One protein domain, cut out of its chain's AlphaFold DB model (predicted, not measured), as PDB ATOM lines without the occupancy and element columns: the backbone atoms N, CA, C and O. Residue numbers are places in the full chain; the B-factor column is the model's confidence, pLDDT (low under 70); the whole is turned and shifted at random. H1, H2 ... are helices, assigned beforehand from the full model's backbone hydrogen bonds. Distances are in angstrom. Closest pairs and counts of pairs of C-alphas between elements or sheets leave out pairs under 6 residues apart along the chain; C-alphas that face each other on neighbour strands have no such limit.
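This is residues 4 to 66 of the 66 residues of an uncharacterized protein of Ruminococcus sp (UniProt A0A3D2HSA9). Two long helices, H1 and H4, meet where residues 13 to 20 of H1 touch residues 50 to 55 of H4, and from there the beginning of H1 and the end of H4 stick out away from each other. Between them along the chain, two short helices, H2 and H3, make a small V to one side, by which the backbone leaves the end of H1 and folds back to the start of H4. The printed part has 63 residues, with four named helices in the order H1, H2, H3, H4 and no named strand; the class is all helix. The whole is only just loose, close to compact, with a radius of gyration of the C-alphas of 13.1 A, and it is flat, spanning 40 by 31 by 16 A.

Find C-alpha 4 at (12.511, -22.609, -2.117); from there H1, the longest helix, runs through residues 4 to 22, 27.1 A to C-alpha 22 at (28.216, -2.886, -11.970). Look next at residues 49 to 64 for H4, which is 22.3 A long and ends with C-alpha 64 at (15.418, 7.923, -27.103). Between these two along the chain you meet H2, residues 25 to 33, 10.9 A long, and H3, residues 38 to 47, 14.4 A long.

Begin at Ala 20 of H1 and look across to Ala 51 of H4: their C-alphas, the closest of the two helices, are 4.7 A apart. H1 and H4 touch, at a steep tilt of 42 degrees, and run the same way. H1 and H2 are only just apart, their closest C-alphas being 8.2 A from each other. H2 is close to H4 but not clearly touching it; the closest C-alphas are those of Ala 25 and Lys 55, 7.0 A apart, and the two helices run opposite ways at a shallow tilt of 16 degrees. At the other end of H2, the C-alphas of Val 33 and Lys 41 are 5.1 A apart, the closest of H2 and H3. These two helices touch, at a steep tilt of 54 degrees, opposite ways. H3 and H4 meet only through their link, and H1 and H3 are apart. In H1, H2, H3 and H4 every O i to N i+4 pair is within hydrogen-bond range.

The two C-alphas farthest apart are those of Leu 4 and Lys 66, the chain's last residue, at 43.2 A. Residues 4 to 11 of H1 stand free, as do residues 59 to 66, of which 59 to 64 belong to H4; without these stretches the body spans 27 by 19 by 16 A. The three links are tight, and the printed part has no cut. The mean pLDDT of the printed part is 91.2, and residue 66 is the one residue under 70.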
ATOM      1  N   LEU A   4      11.184 -22.457  -1.515       92.69
ATOM      2  CA  LEU A   4      12.511 -22.609  -2.117       92.69
ATOM      3  C   LEU A   4      12.611 -22.003  -3.526       92.69
ATOM      4  O   LEU A   4      13.586 -21.325  -3.827       92.69
ATOM      5  N   ILE A   5      11.597 -22.191  -4.375       94.12
ATOM      6  CA  ILE A   5      11.595 -21.660  -5.747       94.12
ATOM      7  C   ILE A   5      11.563 -20.130  -5.722       94.12
ATOM      8  O   ILE A   5      12.284 -19.484  -6.476       94.12
ATOM      9  N   ILE A   6      10.766 -19.547  -4.822       94.19
ATOM     10  CA  ILE A   6      10.660 -18.090  -4.672       94.19
ATOM     11  C   ILE A   6      12.000 -17.506  -4.228       94.19
ATOM     12  O   ILE A   6      12.470 -16.539  -4.819       94.19
ATOM     13  N   VAL A   7      12.647 -18.119  -3.234       95.31
ATOM     14  CA  VAL A   7      13.957 -17.666  -2.746       95.31
ATOM     15  C   VAL A   7      15.002 -17.719  -3.861       95.31
ATOM     16  O   VAL A   7      15.713 -16.737  -4.074       95.31
ATOM     17  N   VAL A   8      15.059 -18.820  -4.616       95.38
ATOM     18  CA  VAL A   8      15.995 -18.968  -5.741       95.38
ATOM     19  C   VAL A   8      15.758 -17.895  -6.804       95.38
ATOM     20  O   VAL A   8      16.718 -17.279  -7.266       95.38
ATOM     21  N   LEU A   9      14.500 -17.609  -7.149       94.31
ATOM     22  CA  LEU A   9      14.162 -16.554  -8.108       94.31
ATOM     23  C   LEU A   9      14.569 -15.163  -7.610       94.31
ATOM     24  O   LEU A   9      15.153 -14.392  -8.370       94.31
ATOM     25  N   CYS A  10      14.317 -14.843  -6.339       94.94
ATOM     26  CA  CYS A  10      14.715 -13.563  -5.756       94.94
ATOM     27  C   CYS A  10      16.237 -13.374  -5.782       94.94
ATOM     28  O   CYS A  10      16.715 -12.313  -6.184       94.94
ATOM     29  N   VAL A  11      17.003 -14.404  -5.408       95.88
ATOM     30  CA  VAL A  11      18.473 -14.365  -5.447       95.88
ATOM     31  C   VAL A  11      18.975 -14.226  -6.884       95.88
ATOM     32  O   VAL A  11      19.849 -13.403  -7.150       95.88
ATOM     33  N   TYR A  12      18.389 -14.974  -7.822       94.94
ATOM     34  CA  TYR A  12      18.724 -14.895  -9.243       94.94
ATOM     35  C   TYR A  12      18.508 -13.487  -9.818       94.94
ATOM     36  O   TYR A  12      19.389 -12.949 -10.500       94.94
ATOM     37  N   LEU A  13      17.360 -12.869  -9.521       94.81
ATOM     38  CA  LEU A  13      17.043 -11.514  -9.965       94.81
ATOM     39  C   LEU A  13      17.975 -10.488  -9.321       94.81
ATOM     40  O   LEU A  13      18.534  -9.653 -10.029       94.81
ATOM     41  N   ALA A  14      18.194 -10.575  -8.006       95.19
ATOM     42  CA  ALA A  14      19.105  -9.683  -7.297       95.19
ATOM     43  C   ALA A  14      20.516  -9.745  -7.894       95.19
ATOM     44  O   ALA A  14      21.098  -8.709  -8.211       95.19
ATOM     45  N   PHE A  15      21.035 -10.948  -8.138       94.94
ATOM     46  CA  PHE A  15      22.342 -11.136  -8.756       94.94
ATOM     47  C   PHE A  15      22.417 -10.512 -10.159       94.94
ATOM     48  O   PHE A  15      23.329  -9.735 -10.438       94.94
ATOM     49  N   ASN A  16      21.432 -10.774 -11.023       94.88
ATOM     50  CA  ASN A  16      21.403 -10.205 -12.372       94.88
ATOM     51  C   ASN A  16      21.275  -8.672 -12.377       94.88
ATOM     52  O   ASN A  16      21.887  -8.009 -13.213       94.88
ATOM     53  N   ILE A  17      20.532  -8.090 -11.430       94.12
ATOM     54  CA  ILE A  17      20.451  -6.631 -11.259       94.12
ATOM     55  C   ILE A  17      21.820  -6.057 -10.886       94.12
ATOM     56  O   ILE A  17      22.234  -5.045 -11.453       94.12
ATOM     57  N   LEU A  18      22.544  -6.699  -9.964       93.94
ATOM     58  CA  LEU A  18      23.885  -6.262  -9.574       93.94
ATOM     59  C   LEU A  18      24.845  -6.330 -10.765       93.94
ATOM     60  O   LEU A  18      25.535  -5.353 -11.046       93.94
ATOM     61  N   VAL A  19      24.831  -7.429 -11.521       93.88
ATOM     62  CA  VAL A  19      25.644  -7.581 -12.738       93.88
ATOM     63  C   VAL A  19      25.322  -6.474 -13.747       93.88
ATOM     64  O   VAL A  19      26.224  -5.777 -14.211       93.88
ATOM     65  N   ALA A  20      24.037  -6.221 -14.010       92.38
ATOM     66  CA  ALA A  20      23.601  -5.153 -14.910       92.38
ATOM     67  C   ALA A  20      23.975  -3.746 -14.416       92.38
ATOM     68  O   ALA A  20      24.152  -2.830 -15.225       92.38
ATOM     69  N   LYS A  21      24.091  -3.537 -13.105       91.69
ATOM     70  CA  LYS A  21      24.483  -2.250 -12.524       91.69
ATOM     71  C   LYS A  21      25.992  -2.028 -12.589       91.69
ATOM     72  O   LYS A  21      26.413  -0.940 -12.973       91.69
ATOM     73  N   PHE A  22      26.781  -3.037 -12.227       93.31
ATOM     74  CA  PHE A  22      28.216  -2.886 -11.970       93.31
ATOM     75  C   PHE A  22      29.127  -3.234 -13.144       93.31
ATOM     76  O   PHE A  22      30.256  -2.764 -13.164       93.31
ATOM     77  N   MET A  23      28.668  -4.021 -14.117       92.75
ATOM     78  CA  MET A  23      29.493  -4.427 -15.261       92.75
ATOM     79  C   MET A  23      28.975  -3.806 -16.546       92.75
ATOM     80  O   MET A  23      27.769  -3.700 -16.726       92.75
ATOM     81  N   SER A  24      29.839  -3.403 -17.467       90.19
ATOM     82  CA  SER A  24      29.451  -3.006 -18.825       90.19
ATOM     83  C   SER A  24      29.079  -4.220 -19.691       90.19
ATOM     84  O   SER A  24      29.415  -5.359 -19.373       90.19
ATOM     85  N   ALA A  25      28.392  -3.982 -20.814       88.88
ATOM     86  CA  ALA A  25      28.073  -5.044 -21.774       88.88
ATOM     87  C   ALA A  25      29.347  -5.721 -22.324       88.88
ATOM     88  O   ALA A  25      29.393  -6.941 -22.444       88.88
ATOM     89  N   ALA A  26      30.401  -4.938 -22.580       90.25
ATOM     90  CA  ALA A  26      31.690  -5.453 -23.037       90.25
ATOM     91  C   ALA A  26      32.384  -6.310 -21.964       90.25
ATOM     92  O   ALA A  26      32.887  -7.388 -22.264       90.25
ATOM     93  N   GLU A  27      32.359  -5.876 -20.699       93.19
ATOM     94  CA  GLU A  27      32.927  -6.658 -19.594       93.19
ATOM     95  C   GLU A  27      32.179  -7.970 -19.364       93.19
ATOM     96  O   GLU A  27      32.813  -8.981 -19.072       93.19
ATOM     97  N   MET A  28      30.849  -7.977 -19.504       92.75
ATOM     98  CA  MET A  28      30.054  -9.204 -19.416       92.75
ATOM     99  C   MET A  28      30.404 -10.180 -20.541       92.75
ATOM    100  O   MET A  28      30.626 -11.360 -20.275       92.75
ATOM    101  N   GLN A  29      30.496  -9.687 -21.777       91.44
ATOM    102  CA  GLN A  29      30.857 -10.498 -22.940       91.44
ATOM    103  C   GLN A  29      32.243 -11.133 -22.753       91.44
ATOM    104  O   GLN A  29      32.382 -12.357 -22.800       91.44
ATOM    105  N   HIS A  30      33.238 -10.313 -22.417       94.50
ATOM    106  CA  HIS A  30      34.614 -10.763 -22.245       94.50
ATOM    107  C   HIS A  30      34.776 -11.737 -21.069       94.50
ATOM    108  O   HIS A  30      35.445 -12.760 -21.190       94.50
ATOM    109  N   ARG A  31      34.168 -11.440 -19.910       92.06
ATOM    110  CA  ARG A  31      34.345 -12.259 -18.699       92.06
ATOM    111  C   ARG A  31      33.525 -13.540 -18.699       92.06
ATOM    112  O   ARG A  31      33.967 -14.517 -18.101       92.06
ATOM    113  N   PHE A  32      32.341 -13.542 -19.308       91.00
ATOM    114  CA  PHE A  32      31.410 -14.662 -19.174       91.00
ATOM    115  C   PHE A  32      31.236 -15.474 -20.458       91.00
ATOM    116  O   PHE A  32      30.980 -16.674 -20.372       91.00
ATOM    117  N   VAL A  33      31.367 -14.860 -21.638       91.19
ATOM    118  CA  VAL A  33      30.977 -15.482 -22.914       91.19
ATOM    119  C   VAL A  33      32.190 -15.893 -23.746       91.19
ATOM    120  O   VAL A  33      32.235 -17.017 -24.243       91.19
ATOM    121  N   ASP A  34      33.192 -15.030 -23.896       91.25
ATOM    122  CA  ASP A  34      34.236 -15.224 -24.914       91.25
ATOM    123  C   ASP A  34      35.124 -16.458 -24.676       91.25
ATOM    124  O   ASP A  34      35.513 -17.120 -25.640       91.25
ATOM    125  N   GLY A  35      35.363 -16.832 -23.415       90.06
ATOM    126  CA  GLY A  35      36.143 -18.020 -23.035       90.06
ATOM    127  C   GLY A  35      35.365 -19.344 -22.996       90.06
ATOM    128  O   GLY A  35      35.942 -20.381 -22.676       90.06
ATOM    129  N   GLN A  36      34.061 -19.331 -23.280       92.81
ATOM    130  CA  GLN A  36      33.213 -20.526 -23.228       92.81
ATOM    131  C   GLN A  36      33.178 -21.262 -24.579       92.81
ATOM    132  O   GLN A  36      33.315 -20.663 -25.646       92.81
ATOM    133  N   ASN A  37      32.913 -22.573 -24.551       95.56
ATOM    134  CA  ASN A  37      32.546 -23.320 -25.759       95.56
ATOM    135  C   ASN A  37      31.120 -22.944 -26.224       95.56
ATOM    136  O   ASN A  37      30.424 -22.183 -25.557       95.56
ATOM    137  N   LEU A  38      30.656 -23.477 -27.360       93.94
ATOM    138  CA  LEU A  38      29.346 -23.116 -27.927       93.94
ATOM    139  C   LEU A  38      28.184 -23.293 -26.931       93.94
ATOM    140  O   LEU A  38      27.349 -22.403 -26.791       93.94
ATOM    141  N   VAL A  39      28.156 -24.416 -26.210       94.94
ATOM    142  CA  VAL A  39      27.110 -24.709 -25.219       94.94
ATOM    143  C   VAL A  39      27.201 -23.750 -24.033       94.94
ATOM    144  O   VAL A  39      26.188 -23.195 -23.612       94.94
ATOM    145  N   GLY A  40      28.411 -23.496 -23.535       93.19
ATOM    146  CA  GLY A  40      28.661 -22.555 -22.449       93.19
ATOM    147  C   GLY A  40      28.277 -21.124 -22.818       93.19
ATOM    148  O   GLY A  40      27.645 -20.438 -22.024       93.19
ATOM    149  N   LYS A  41      28.537 -20.691 -24.058       93.38
ATOM    150  CA  LYS A  41      28.091 -19.385 -24.568       93.38
ATOM    151  C   LYS A  41      26.572 -19.252 -24.518       93.38
ATOM    152  O   LYS A  41      26.064 -18.214 -24.098       93.38
ATOM    153  N   ILE A  42      25.845 -20.291 -24.927       93.31
ATOM    154  CA  ILE A  42      24.378 -20.301 -24.897       93.31
ATOM    155  C   ILE A  42      23.877 -20.283 -23.448       93.31
ATOM    156  O   ILE A  42      23.074 -19.421 -23.092       93.31
ATOM    157  N   ALA A  43      24.381 -21.179 -22.597       93.69
ATOM    158  CA  ALA A  43      23.966 -21.285 -21.200       93.69
ATOM    159  C   ALA A  43      24.231 -19.992 -20.414       93.69
ATOM    160  O   ALA A  43      23.340 -19.495 -19.725       93.69
ATOM    161  N   THR A  44      25.416 -19.400 -20.575       93.50
ATOM    162  CA  THR A  44      25.768 -18.113 -19.970       93.50
ATOM    163  C   THR A  44      24.834 -17.007 -20.445       93.50
ATOM    164  O   THR A  44      24.318 -16.248 -19.626       93.50
ATOM    165  N   ASN A  45      24.563 -16.911 -21.748       92.38
ATOM    166  CA  ASN A  45      23.662 -15.878 -22.255       92.38
ATOM    167  C   ASN A  45      22.233 -16.022 -21.726       92.38
ATOM    168  O   ASN A  45      21.605 -15.012 -21.418       92.38
ATOM    169  N   ILE A  46      21.740 -17.253 -21.559       92.38
ATOM    170  CA  ILE A  46      20.431 -17.512 -20.948       92.38
ATOM    171  C   ILE A  46      20.441 -17.105 -19.469       92.38
ATOM    172  O   ILE A  46      19.552 -16.378 -19.028       92.38
ATOM    173  N   PHE A  47      21.461 -17.520 -18.712       92.81
ATOM    174  CA  PHE A  47      21.573 -17.223 -17.281       92.81
ATOM    175  C   PHE A  47      21.688 -15.720 -16.988       92.81
ATOM    176  O   PHE A  47      21.109 -15.229 -16.021       92.81
ATOM    177  N   TYR A  48      22.400 -14.975 -17.834       93.62
ATOM    178  CA  TYR A  48      22.524 -13.520 -17.725       93.62
ATOM    179  C   TYR A  48      21.489 -12.756 -18.562       93.62
ATOM    180  O   TYR A  48      21.597 -11.539 -18.717       93.62
ATOM    181  N   GLY A  49      20.469 -13.437 -19.096       92.00
ATOM    182  CA  GLY A  49      19.486 -12.840 -20.004       92.00
ATOM    183  C   GLY A  49      18.772 -11.630 -19.401       92.00
ATOM    184  O   GLY A  49      18.554 -10.629 -20.083       92.00
ATOM    185  N   PHE A  50      18.485 -11.669 -18.096       92.00
ATOM    186  CA  PHE A  50      17.879 -10.532 -17.401       92.00
ATOM    187  C   PHE A  50      18.830  -9.331 -17.322       92.00
ATOM    188  O   PHE A  50      18.423  -8.194 -17.566       92.00
ATOM    189  N   ALA A  51      20.115  -9.570 -17.043       92.94
ATOM    190  CA  ALA A  51      21.116  -8.512 -17.035       92.94
ATOM    191  C   ALA A  51      21.316  -7.900 -18.434       92.94
ATOM    192  O   ALA A  51      21.364  -6.673 -18.564       92.94
ATOM    193  N   TRP A  52      21.347  -8.727 -19.483       92.75
ATOM    194  CA  TRP A  52      21.404  -8.272 -20.876       92.75
ATOM    195  C   TRP A  52      20.202  -7.407 -21.258       92.75
ATOM    196  O   TRP A  52      20.372  -6.338 -21.845       92.75
ATOM    197  N   LEU A  53      18.995  -7.821 -20.865       92.69
ATOM    198  CA  LEU A  53      17.769  -7.066 -21.105       92.69
ATOM    199  C   LEU A  53      17.811  -5.685 -20.437       92.69
ATOM    200  O   LEU A  53      17.537  -4.680 -21.091       92.69
ATOM    201  N   LEU A  54      18.223  -5.608 -19.169       91.69
ATOM    202  CA  LEU A  54      18.371  -4.329 -18.465       91.69
ATOM    203  C   LEU A  54      19.397  -3.407 -19.137       91.69
ATOM    204  O   LEU A  54      19.197  -2.190 -19.194       91.69
ATOM    205  N   LYS A  55      20.486  -3.964 -19.680       88.62
ATOM    206  CA  LYS A  55      21.475  -3.198 -20.451       88.62
ATOM    207  C   LYS A  55      20.901  -2.665 -21.757       88.62
ATOM    208  O   LYS A  55      21.084  -1.481 -22.045       88.62
ATOM    209  N   GLY A  56      20.195  -3.510 -22.506       88.31
ATOM    210  CA  GLY A  56      19.509  -3.116 -23.734       88.31
ATOM    211  C   GLY A  56      18.494  -2.003 -23.477       88.31
ATOM    212  O   GLY A  56      18.533  -0.972 -24.141       88.31
ATOM    213  N   LEU A  57      17.662  -2.151 -22.441       89.00
ATOM    214  CA  LEU A  57      16.704  -1.125 -22.022       89.00
ATOM    215  C   LEU A  57      17.394   0.192 -21.669       89.00
ATOM    216  O   LEU A  57      16.988   1.236 -22.165       89.00
ATOM    217  N   LYS A  58      18.470   0.163 -20.869       86.94
ATOM    218  CA  LYS A  58      19.230   1.377 -20.536       86.94
ATOM    219  C   LYS A  58      19.743   2.079 -21.795       86.94
ATOM    220  O   LYS A  58      19.657   3.300 -21.879       86.94
ATOM    221  N   PHE A  59      20.269   1.325 -22.758       87.81
ATOM    222  CA  PHE A  59      20.754   1.882 -24.017       87.81
ATOM    223  C   PHE A  59      19.628   2.542 -24.824       87.81
ATOM    224  O   PHE A  59      19.777   3.679 -25.265       87.81
ATOM    225  N   VAL A  60      18.485   1.864 -24.963       88.62
ATOM    226  CA  VAL A  60      17.303   2.394 -25.662       88.62
ATOM    227  C   VAL A  60      16.789   3.660 -24.977       88.62
ATOM    228  O   VAL A  60      16.587   4.667 -25.647       88.62
ATOM    229  N   VAL A  61      16.623   3.642 -23.655       87.81
ATOM    230  CA  VAL A  61      16.117   4.778 -22.870       87.81
ATOM    231  C   VAL A  61      17.040   5.992 -22.994       87.81
ATOM    232  O   VAL A  61      16.574   7.084 -23.295       87.81
ATOM    233  N   VAL A  62      18.353   5.810 -22.829       87.56
ATOM    234  CA  VAL A  62      19.324   6.915 -22.928       87.56
ATOM    235  C   VAL A  62      19.378   7.512 -24.337       87.56
ATOM    236  O   VAL A  62      19.595   8.712 -24.472       87.56
ATOM    237  N   ASN A  63      19.175   6.706 -25.381       85.62
ATOM    238  CA  ASN A  63      19.207   7.192 -26.761       85.62
ATOM    239  C   ASN A  63      17.882   7.799 -27.243       85.62
ATOM    240  O   ASN A  63      17.926   8.652 -28.119       85.62
ATOM    241  N   ASN A  64      16.730   7.387 -26.702       81.62
ATOM    242  CA  ASN A  64      15.418   7.923 -27.103       81.62
ATOM    243  C   ASN A  64      14.977   9.151 -26.293       81.62
ATOM    244  O   ASN A  64      14.084   9.863 -26.730       81.62
ATOM    245  N   ILE A  65      15.572   9.399 -25.121       75.38
ATOM    246  CA  ILE A  65      15.283  10.589 -24.294       75.38
ATOM    247  C   ILE A  65      16.219  11.768 -24.657       75.38
ATOM    248  O   ILE A  65      16.236  12.785 -23.970       75.38
ATOM    249  N   LYS A  66      17.005  11.649 -25.738       49.53
ATOM    250  CA  LYS A  66      17.739  12.779 -26.324       49.53
ATOM    251  C   LYS A  66      16.830  13.604 -27.226       49.53
ATOM    252  O   LYS A  66      16.583  13.145 -28.360       49.53
TER     253      LYS A  66